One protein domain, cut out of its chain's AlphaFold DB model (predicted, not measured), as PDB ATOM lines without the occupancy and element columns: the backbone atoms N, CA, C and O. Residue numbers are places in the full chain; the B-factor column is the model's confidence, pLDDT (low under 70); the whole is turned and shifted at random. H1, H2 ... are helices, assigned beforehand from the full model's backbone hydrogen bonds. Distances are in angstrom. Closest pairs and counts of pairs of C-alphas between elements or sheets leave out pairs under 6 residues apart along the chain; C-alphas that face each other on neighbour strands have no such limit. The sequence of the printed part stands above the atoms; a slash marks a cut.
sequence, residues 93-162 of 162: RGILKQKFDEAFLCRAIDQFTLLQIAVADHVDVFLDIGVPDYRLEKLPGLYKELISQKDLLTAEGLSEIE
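What this domain is: This is residues 93 to 162 of the 162 residues of an uncharacterized protein of Legionella pneumophila (UniProt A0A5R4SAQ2). The chain makes a wide open V with a hollow middle: the long helix H2 is one arm, the short H3 lies at the bend, and H4 followed by H5 makes the other arm. The small helix H1 folds back near the far end of H2, and no helix touches another. The printed part has 70 residues with five named helices, H1 to H5 in order along the chain, and no named strand; the class is all helix. It is extended, with a radius of gyration of the C-alphas of 19.5 A, and elongated, spanning 53 by 34 by 20 A.

How they stand to each other: H2, residues 102 to 120, is the longest helix, and its residues 106 to 120 stand free. H1, residues 93 to 98, is near H2, with 5 pairs of C-alphas within 10 A and the closest 8.0 A apart. H3, residues 123 to 127, and H2 meet only through their link. H4, residues 139 to 148, is apart from H2 and H3. H5, residues 150 to 155, is close to H4 but not clearly touching: the closest C-alphas, of Ile 147 and Leu 153, are 7.2 A apart, and the lines are about perpendicular at 75 degrees. Every O i to N i+4 pair is within hydrogen-bond range in H2, H3, H4 and H5, against 1 of 2 in H1.

Where its parts are: H2 measures 26.5 A from C-alpha 102 at (14.804, 18.207, 6.335) to C-alpha 120 at (13.640, 0.992, 26.508). H4 measures 14.0 A, H1 8.8 A, H5 8.5 A and H3 6.3 A. H5 ends at C-alpha 155, at (44.021, -12.660, 13.477).

The domain as a whole: The C-alphas of Ala 103 and Glu 162, the two farthest apart, are 53.6 A apart. The printed part has no cut. The link from H3 to H4, 11 residues, is long; the others are tight. Mean pLDDT of the printed part is 94.3, and residue 162 is under 70.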
ATOM      1  N   ARG A  93      17.784   6.923   2.427       93.56
ATOM      2  CA  ARG A  93      19.065   7.408   1.887       93.56
ATOM      3  C   ARG A  93      18.999   7.693   0.384       93.56
ATOM      4  O   ARG A  93      19.600   8.656  -0.075       93.56
ATOM      5  N   GLY A  94      18.311   6.846  -0.383       94.69
ATOM      6  CA  GLY A  94      18.163   7.022  -1.828       94.69
ATOM      7  C   GLY A  94      17.294   8.229  -2.172       94.69
ATOM      8  O   GLY A  94      17.628   8.970  -3.091       94.69
ATOM      9  N   ILE A  95      16.232   8.455  -1.396       94.56
ATOM     10  CA  ILE A  95      15.329   9.606  -1.539       94.56
ATOM     11  C   ILE A  95      16.082  10.905  -1.219       94.56
ATOM     12  O   ILE A  95      16.162  11.797  -2.063       94.56
ATOM     13  N   LEU A  96      16.721  10.975  -0.047       95.94
ATOM     14  CA  LEU A  96      17.419  12.177   0.422       95.94
ATOM     15  C   LEU A  96      18.634  12.549  -0.439       95.94
ATOM     16  O   LEU A  96      18.974  13.724  -0.540       95.94
ATOM     17  N   LYS A  97      19.287  11.573  -1.087       96.06
ATOM     18  CA  LYS A  97      20.375  11.836  -2.045       96.06
ATOM     19  C   LYS A  97      19.897  12.501  -3.335       96.06
ATOM     20  O   LYS A  97      20.680  13.211  -3.954       96.06
ATOM     21  N   GLN A  98      18.661  12.246  -3.767       95.88
ATOM     22  CA  GLN A  98      18.098  12.882  -4.964       95.88
ATOM     23  C   GLN A  98      17.665  14.314  -4.662       95.88
ATOM     24  O   GLN A  98      17.934  15.226  -5.438       95.88
ATOM     25  N   LYS A  99      16.997  14.502  -3.522       96.06
ATOM     26  CA  LYS A  99      16.605  15.808  -3.007       96.06
ATOM     27  C   LYS A  99      16.549  15.727  -1.492       96.06
ATOM     28  O   LYS A  99      15.732  14.991  -0.943       96.06
ATOM     29  N   PHE A 100      17.418  16.484  -0.833       96.81
ATOM     30  CA  PHE A 100      17.395  16.562   0.617       96.81
ATOM     31  C   PHE A 100      16.107  17.247   1.083       96.81
ATOM     32  O   PHE A 100      15.706  18.275   0.533       96.81
ATOM     33  N   ASP A 101      15.470  16.654   2.086       96.75
ATOM     34  CA  ASP A 101      14.246  17.139   2.710       96.75
ATOM     35  C   ASP A 101      14.411  16.997   4.224       96.75
ATOM     36  O   ASP A 101      14.423  15.888   4.766       96.75
ATOM     37  N   GLU A 102      14.601  18.133   4.890       97.12
ATOM     38  CA  GLU A 102      14.804  18.207   6.335       97.12
ATOM     39  C   GLU A 102      13.588  17.684   7.100       97.12
ATOM     40  O   GLU A 102      13.740  16.872   8.008       97.12
ATOM     41  N   ALA A 103      12.376  18.069   6.688       96.44
ATOM     42  CA  ALA A 103      11.152  17.638   7.351       96.44
ATOM     43  C   ALA A 103      10.983  16.117   7.258       96.44
ATOM     44  O   ALA A 103      10.547  15.472   8.215       96.44
ATOM     45  N   PHE A 104      11.358  15.519   6.125       94.38
ATOM     46  CA  PHE A 104      11.319  14.070   5.967       94.38
ATOM     47  C   PHE A 104      12.375  13.353   6.821       94.38
ATOM     48  O   PHE A 104      12.076  12.308   7.400       94.38
ATOM     49  N   LEU A 105      13.578  13.924   6.955       96.00
ATOM     50  CA  LEU A 105      14.607  13.401   7.856       96.00
ATOM     51  C   LEU A 105      14.168  13.484   9.326       96.00
ATOM     52  O   LEU A 105      14.266  12.481  10.030       96.00
ATOM     53  N   CYS A 106      13.650  14.632   9.772       97.19
ATOM     54  CA  CYS A 106      13.150  14.816  11.136       97.19
ATOM     55  C   CYS A 106      12.062  13.795  11.469       97.19
ATOM     56  O   CYS A 106      12.166  13.107  12.476       97.19
ATOM     57  N   ARG A 107      11.095  13.581  10.567       95.62
ATOM     58  CA  ARG A 107      10.055  12.558  10.757       95.62
ATOM     59  C   ARG A 107      10.617  11.144  10.917       95.62
ATOM     60  O   ARG A 107      10.083  10.367  11.702       95.62
ATOM     61  N   ALA A 108      11.661  10.791  10.165       94.31
ATOM     62  CA  ALA A 108      12.299   9.483  10.292       94.31
ATOM     63  C   ALA A 108      13.042   9.333  11.629       94.31
ATOM     64  O   ALA A 108      12.996   8.261  12.232       94.31
ATOM     65  N   ILE A 109      13.688  10.405  12.104       96.00
ATOM     66  CA  ILE A 109      14.312  10.448  13.432       96.00
ATOM     67  C   ILE A 109      13.238  10.289  14.510       96.00
ATOM     68  O   ILE A 109      13.377   9.405  15.345       96.00
ATOM     69  N   ASP A 110      12.142  11.048  14.439       96.06
ATOM     70  CA  ASP A 110      11.047  10.974  15.412       96.06
ATOM     71  C   ASP A 110      10.474   9.554  15.509       96.06
ATOM     72  O   ASP A 110      10.311   9.017  16.602       96.06
ATOM     73  N   GLN A 111      10.219   8.899  14.369       93.69
ATOM     74  CA  GLN A 111       9.735   7.515  14.346       93.69
ATOM     75  C   GLN A 111      10.727   6.534  14.978       93.69
ATOM     76  O   GLN A 111      10.319   5.642  15.723       93.69
ATOM     77  N   PHE A 112      12.023   6.695  14.704       94.88
ATOM     78  CA  PHE A 112      13.049   5.838  15.287       94.88
ATOM     79  C   PHE A 112      13.216   6.086  16.794       94.88
ATOM     80  O   PHE A 112      13.334   5.136  17.562       94.88
ATOM     81  N   THR A 113      13.146   7.340  17.239       96.12
ATOM     82  CA  THR A 113      13.199   7.702  18.658       96.12
ATOM     83  C   THR A 113      11.988   7.175  19.422       96.12
ATOM     84  O   THR A 113      12.155   6.619  20.504       96.12
ATOM     85  N   LEU A 114      10.781   7.275  18.858       95.00
ATOM     86  CA  LEU A 114       9.578   6.694  19.464       95.00
ATOM     87  C   LEU A 114       9.712   5.180  19.648       95.00
ATOM     88  O   LEU A 114       9.335   4.664  20.696       95.00
ATOM     89  N   LEU A 115      10.300   4.481  18.671       95.44
ATOM     90  CA  LEU A 115      10.594   3.054  18.791       95.44
ATOM     91  C   LEU A 115      11.576   2.764  19.932       95.44
ATOM     92  O   LEU A 115      11.338   1.863  20.730       95.44
ATOM     93  N   GLN A 116      12.665   3.532  20.024       94.56
ATOM     94  CA  GLN A 116      13.655   3.368  21.091       94.56
ATOM     95  C   GLN A 116      13.039   3.593  22.474       94.56
ATOM     96  O   GLN A 116      13.281   2.796  23.374       94.56
ATOM     97  N   ILE A 117      12.218   4.636  22.634       95.44
ATOM     98  CA  ILE A 117      11.516   4.929  23.890       95.44
ATOM     99  C   ILE A 117      10.551   3.796  24.244       95.44
ATOM    100  O   ILE A 117      10.553   3.337  25.380       95.44
ATOM    101  N   ALA A 118       9.761   3.315  23.279       94.00
ATOM    102  CA  ALA A 118       8.787   2.250  23.511       94.00
ATOM    103  C   ALA A 118       9.435   0.931  23.954       94.00
ATOM    104  O   ALA A 118       8.826   0.176  24.699       94.00
ATOM    105  N   VAL A 119      10.660   0.652  23.501       95.44
ATOM    106  CA  VAL A 119      11.386  -0.589  23.806       95.44
ATOM    107  C   VAL A 119      12.275  -0.469  25.052       95.44
ATOM    108  O   VAL A 119      12.635  -1.484  25.642       95.44
ATOM    109  N   ALA A 120      12.623   0.749  25.481       93.75
ATOM    110  CA  ALA A 120      13.640   0.992  26.508       93.75
ATOM    111  C   ALA A 120      13.372   0.286  27.850       93.75
ATOM    112  O   ALA A 120      14.316  -0.197  28.469       93.75
ATOM    113  N   ASP A 121      12.109   0.186  28.267       93.88
ATOM    114  CA  ASP A 121      11.718  -0.453  29.533       93.88
ATOM    115  C   ASP A 121      11.418  -1.961  29.391       93.88
ATOM    116  O   ASP A 121      11.070  -2.618  30.369       93.88
ATOM    117  N   HIS A 122      11.582  -2.521  28.187       96.12
ATOM    118  CA  HIS A 122      11.253  -3.908  27.830       96.12
ATOM    119  C   HIS A 122      12.463  -4.655  27.248       96.12
ATOM    120  O   HIS A 122      12.357  -5.440  26.303       96.12
ATOM    121  N   VAL A 123      13.657  -4.353  27.765       94.38
ATOM    122  CA  VAL A 123      14.923  -4.913  27.263       94.38
ATOM    123  C   VAL A 123      14.989  -6.429  27.467       94.38
ATOM    124  O   VAL A 123      15.563  -7.139  26.645       94.38
ATOM    125  N   ASP A 124      14.379  -6.922  28.544       96.69
ATOM    126  CA  ASP A 124      14.244  -8.338  28.891       96.69
ATOM    127  C   ASP A 124      13.667  -9.167  27.741       96.69
ATOM    128  O   ASP A 124      14.243 -10.194  27.394       96.69
ATOM    129  N   VAL A 125      12.648  -8.652  27.045       97.38
ATOM    130  CA  VAL A 125      12.043  -9.306  25.869       97.38
ATOM    131  C   VAL A 125      13.086  -9.656  24.798       97.38
ATOM    132  O   VAL A 125      12.992 -10.693  24.141       97.38
ATOM    133  N   PHE A 126      14.094  -8.801  24.613       96.75
ATOM    134  CA  PHE A 126      15.149  -9.001  23.618       96.75
ATOM    135  C   PHE A 126      16.313  -9.832  24.163       96.75
ATOM    136  O   PHE A 126      16.889 -10.642  23.435       96.75
ATOM    137  N   LEU A 127      16.655  -9.667  25.440       96.56
ATOM    138  CA  LEU A 127      17.689 -10.478  26.084       96.56
ATOM    139  C   LEU A 127      17.281 -11.957  26.152       96.56
ATOM    140  O   LEU A 127      18.110 -12.824  25.881       96.56
ATOM    141  N   ASP A 128      16.005 -12.242  26.418       97.19
ATOM    142  CA  ASP A 128      15.468 -13.603  26.530       97.19
ATOM    143  C   ASP A 128      15.544 -14.392  25.212       97.19
ATOM    144  O   ASP A 128      15.673 -15.617  25.226       97.19
ATOM    145  N   ILE A 129      15.523 -13.705  24.063       96.00
ATOM    146  CA  ILE A 129      15.725 -14.326  22.743       96.00
ATOM    147  C   ILE A 129      17.200 -14.372  22.312       96.00
ATOM    148  O   ILE A 129      17.501 -14.832  21.211       96.00
ATOM    149  N   GLY A 130      18.122 -13.896  23.155       95.44
ATOM    150  CA  GLY A 130      19.564 -13.964  22.922       95.44
ATOM    151  C   GLY A 130      20.184 -12.736  22.253       95.44
ATOM    152  O   GLY A 130      21.291 -12.841  21.722       95.44
ATOM    153  N   VAL A 131      19.521 -11.570  22.260       95.62
ATOM    154  CA  VAL A 131      20.180 -10.322  21.838       95.62
ATOM    155  C   VAL A 131      21.352 -10.022  22.787       95.62
ATOM    156  O   VAL A 131      21.164 -10.058  24.003       95.62
ATOM    157  N   PRO A 132      22.557  -9.708  22.271       93.75
ATOM    158  CA  PRO A 132      23.700  -9.380  23.117       93.75
ATOM    159  C   PRO A 132      23.435  -8.185  24.043       93.75
ATOM    160  O   PRO A 132      22.995  -7.121  23.602       93.75
ATOM    161  N   ASP A 133      23.756  -8.345  25.327       95.00
ATOM    162  CA  ASP A 133      23.592  -7.293  26.331       95.00
ATOM    163  C   ASP A 133      24.784  -6.327  26.328       95.00
ATOM    164  O   ASP A 133      25.793  -6.559  26.991       95.00
ATOM    165  N   TYR A 134      24.658  -5.226  25.587       93.62
ATOM    166  CA  TYR A 134      25.680  -4.177  25.479       93.62
ATOM    167  C   TYR A 134      25.359  -2.917  26.294       93.62
ATOM    168  O   TYR A 134      25.819  -1.822  25.958       93.62
ATOM    169  N   ARG A 135      24.574  -3.046  27.371       93.31
ATOM    170  CA  ARG A 135      24.313  -1.925  28.287       93.31
ATOM    171  C   ARG A 135      25.607  -1.392  28.906       93.31
ATOM    172  O   ARG A 135      26.597  -2.114  29.049       93.31
ATOM    173  N   LEU A 136      25.605  -0.111  29.277       95.06
ATOM    174  CA  LEU A 136      26.812   0.620  29.684       95.06
ATOM    175  C   LEU A 136      27.554  -0.046  30.848       95.06
ATOM    176  O   LEU A 136      28.780  -0.091  30.848       95.06
ATOM    177  N   GLU A 137      26.830  -0.614  31.809       96.19
ATOM    178  CA  GLU A 137      27.399  -1.338  32.944       96.19
ATOM    179  C   GLU A 137      28.087  -2.658  32.553       96.19
ATOM    180  O   GLU A 137      28.947  -3.143  33.290       96.19
ATOM    181  N   LYS A 138      27.744  -3.238  31.393       96.62
ATOM    182  CA  LYS A 138      28.347  -4.468  30.857       96.62
ATOM    183  C   LYS A 138      29.599  -4.193  30.035       96.62
ATOM    184  O   LYS A 138      30.518  -5.012  30.045       96.62
ATOM    185  N   LEU A 139      29.665  -3.041  29.361       96.25
ATOM    186  CA  LEU A 139      30.746  -2.707  28.426       96.25
ATOM    187  C   LEU A 139      32.164  -2.882  28.999       96.25
ATOM    188  O   LEU A 139      32.993  -3.453  28.292       96.25
ATOM    189  N   PRO A 140      32.486  -2.488  30.252       97.44
ATOM    190  CA  PRO A 140      33.822  -2.721  30.799       97.44
ATOM    191  C   PRO A 140      34.194  -4.207  30.896       97.44
ATOM    192  O   PRO A 140      35.359  -4.557  30.719       97.44
ATOM    193  N   GLY A 141      33.224  -5.078  31.192       97.69
ATOM    194  CA  GLY A 141      33.419  -6.528  31.241       97.69
ATOM    195  C   GLY A 141      33.601  -7.115  29.847       97.69
ATOM    196  O   GLY A 141      34.602  -7.774  29.591       97.69
ATOM    197  N   LEU A 142      32.704  -6.770  28.923       96.56
ATOM    198  CA  LEU A 142      32.763  -7.208  27.524       96.56
ATOM    199  C   LEU A 142      34.057  -6.780  26.829       96.56
ATOM    200  O   LEU A 142      34.645  -7.539  26.066       96.56
ATOM    201  N   TYR A 143      34.538  -5.570  27.121       95.38
ATOM    202  CA  TYR A 143      35.821  -5.099  26.619       95.38
ATOM    203  C   TYR A 143      36.975  -5.958  27.147       95.38
ATOM    204  O   TYR A 143      37.834  -6.364  26.367       95.38
ATOM    205  N   LYS A 144      36.979  -6.284  28.449       96.31
ATOM    206  CA  LYS A 144      37.980  -7.184  29.046       96.31
ATOM    207  C   LYS A 144      37.935  -8.583  28.427       96.31
ATOM    208  O   LYS A 144      38.985  -9.159  28.160       96.31
ATOM    209  N   GLU A 145      36.740  -9.111  28.177       96.00
ATOM    210  CA  GLU A 145      36.554 -10.391  27.493       96.00
ATOM    211  C   GLU A 145      37.111 -10.344  26.069       96.00
ATOM    212  O   GLU A 145      37.872 -11.229  25.687       96.00
ATOM    213  N   LEU A 146      36.813  -9.292  25.303       93.94
ATOM    214  CA  LEU A 146      37.332  -9.121  23.948       93.94
ATOM    215  C   LEU A 146      38.863  -9.070  23.926       93.94
ATOM    216  O   LEU A 146      39.484  -9.805  23.164       93.94
ATOM    217  N   ILE A 147      39.487  -8.257  24.787       94.25
ATOM    218  CA  ILE A 147      40.955  -8.149  24.807       94.25
ATOM    219  C   ILE A 147      41.650  -9.410  25.335       94.25
ATOM    220  O   ILE A 147      42.839  -9.600  25.101       94.25
ATOM    221  N   SER A 148      40.924 -10.286  26.034       94.69
ATOM    222  CA  SER A 148      41.458 -11.582  26.465       94.69
ATOM    223  C   SER A 148      41.547 -12.607  25.325       94.69
ATOM    224  O   SER A 148      42.287 -13.584  25.439       94.69
ATOM    225  N   GLN A 149      40.849 -12.381  24.205       95.19
ATOM    226  CA  GLN A 149      40.838 -13.271  23.040       95.19
ATOM    227  C   GLN A 149      42.059 -13.026  22.140       95.19
ATOM    228  O   GLN A 149      41.934 -12.547  21.015       95.19
ATOM    229  N   LYS A 150      43.257 -13.362  22.634       92.44
ATOM    230  CA  LYS A 150      44.531 -13.081  21.944       92.44
ATOM    231  C   LYS A 150      44.586 -13.608  20.508       92.44
ATOM    232  O   LYS A 150      45.073 -12.903  19.628       92.44
ATOM    233  N   ASP A 151      44.057 -14.807  20.262       94.75
ATOM    234  CA  ASP A 151      44.046 -15.414  18.924       94.75
ATOM    235  C   ASP A 151      43.189 -14.605  17.945       94.75
ATOM    236  O   ASP A 151      43.613 -14.350  16.818       94.75
ATOM    237  N   LEU A 152      42.015 -14.143  18.395       93.62
ATOM    238  CA  LEU A 152      41.141 -13.267  17.613       93.62
ATOM    239  C   LEU A 152      41.841 -11.939  17.326       93.62
ATOM    240  O   LEU A 152      41.906 -11.517  16.177       93.62
ATOM    241  N   LEU A 153      42.406 -11.295  18.350       94.06
ATOM    242  CA  LEU A 153      43.095 -10.017  18.179       94.06
ATOM    243  C   LEU A 153      44.288 -10.132  17.219       94.06
ATOM    244  O   LEU A 153      44.477  -9.265  16.369       94.06
ATOM    245  N   THR A 154      45.058 -11.217  17.319       93.88
ATOM    246  CA  THR A 154      46.191 -11.490  16.424       93.88
ATOM    247  C   THR A 154      45.718 -11.713  14.988       93.88
ATOM    248  O   THR A 154      46.315 -11.176  14.056       93.88
ATOM    249  N   ALA A 155      44.624 -12.459  14.794       94.38
ATOM    250  CA  ALA A 155      44.021 -12.660  13.477       94.38
ATOM    251  C   ALA A 155      43.519 -11.344  12.853       94.38
ATOM    252  O   ALA A 155      43.642 -11.159  11.644       94.38
ATOM    253  N   GLU A 156      43.041 -10.410  13.679       92.69
ATOM    254  CA  GLU A 156      42.621  -9.059  13.277       92.69
ATOM    255  C   GLU A 156      43.797  -8.060  13.151       92.69
ATOM    256  O   GLU A 156      43.590  -6.875  12.885       92.69
ATOM    257  N   GLY A 157      45.043  -8.523  13.304       93.50
ATOM    258  CA  GLY A 157      46.256  -7.738  13.051       93.50
ATOM    259  C   GLY A 157      46.785  -6.933  14.240       93.50
ATOM    260  O   GLY A 157      47.624  -6.052  14.045       93.50
ATOM    261  N   LEU A 158      46.323  -7.211  15.462       92.69
ATOM    262  CA  LEU A 158      46.860  -6.606  16.681       92.69
ATOM    263  C   LEU A 158      48.066  -7.397  17.203       92.69
ATOM    264  O   LEU A 158      48.106  -8.623  17.140       92.69
ATOM    265  N   SER A 159      49.041  -6.679  17.759       88.19
ATOM    266  CA  SER A 159      50.238  -7.241  18.392       88.19
ATOM    267  C   SER A 159      50.351  -6.761  19.834       88.19
ATOM    268  O   SER A 159      50.066  -5.596  20.116       88.19
ATOM    269  N   GLU A 160      50.809  -7.627  20.736       83.06
ATOM    270  CA  GLU A 160      51.157  -7.207  22.095       83.06
ATOM    271  C   GLU A 160      52.402  -6.311  22.059       83.06
ATOM    272  O   GLU A 160      53.353  -6.575  21.323       83.06
ATOM    273  N   ILE A 161      52.368  -5.230  22.835       81.50
ATOM    274  CA  ILE A 161      53.537  -4.398  23.113       81.50
ATOM    275  C   ILE A 161      53.946  -4.733  24.547       81.50
ATOM    276  O   ILE A 161      53.105  -4.640  25.444       81.50
ATOM    277  N   GLU A 162      55.192  -5.176  24.727       58.00
ATOM    278  CA  GLU A 162      55.801  -5.440  26.043       58.00
ATOM    279  C   GLU A 162      55.979  -4.166  26.880       58.00
ATOM    280  O   GLU A 162      56.322  -3.105  26.304       58.00
TER     281      GLU A 162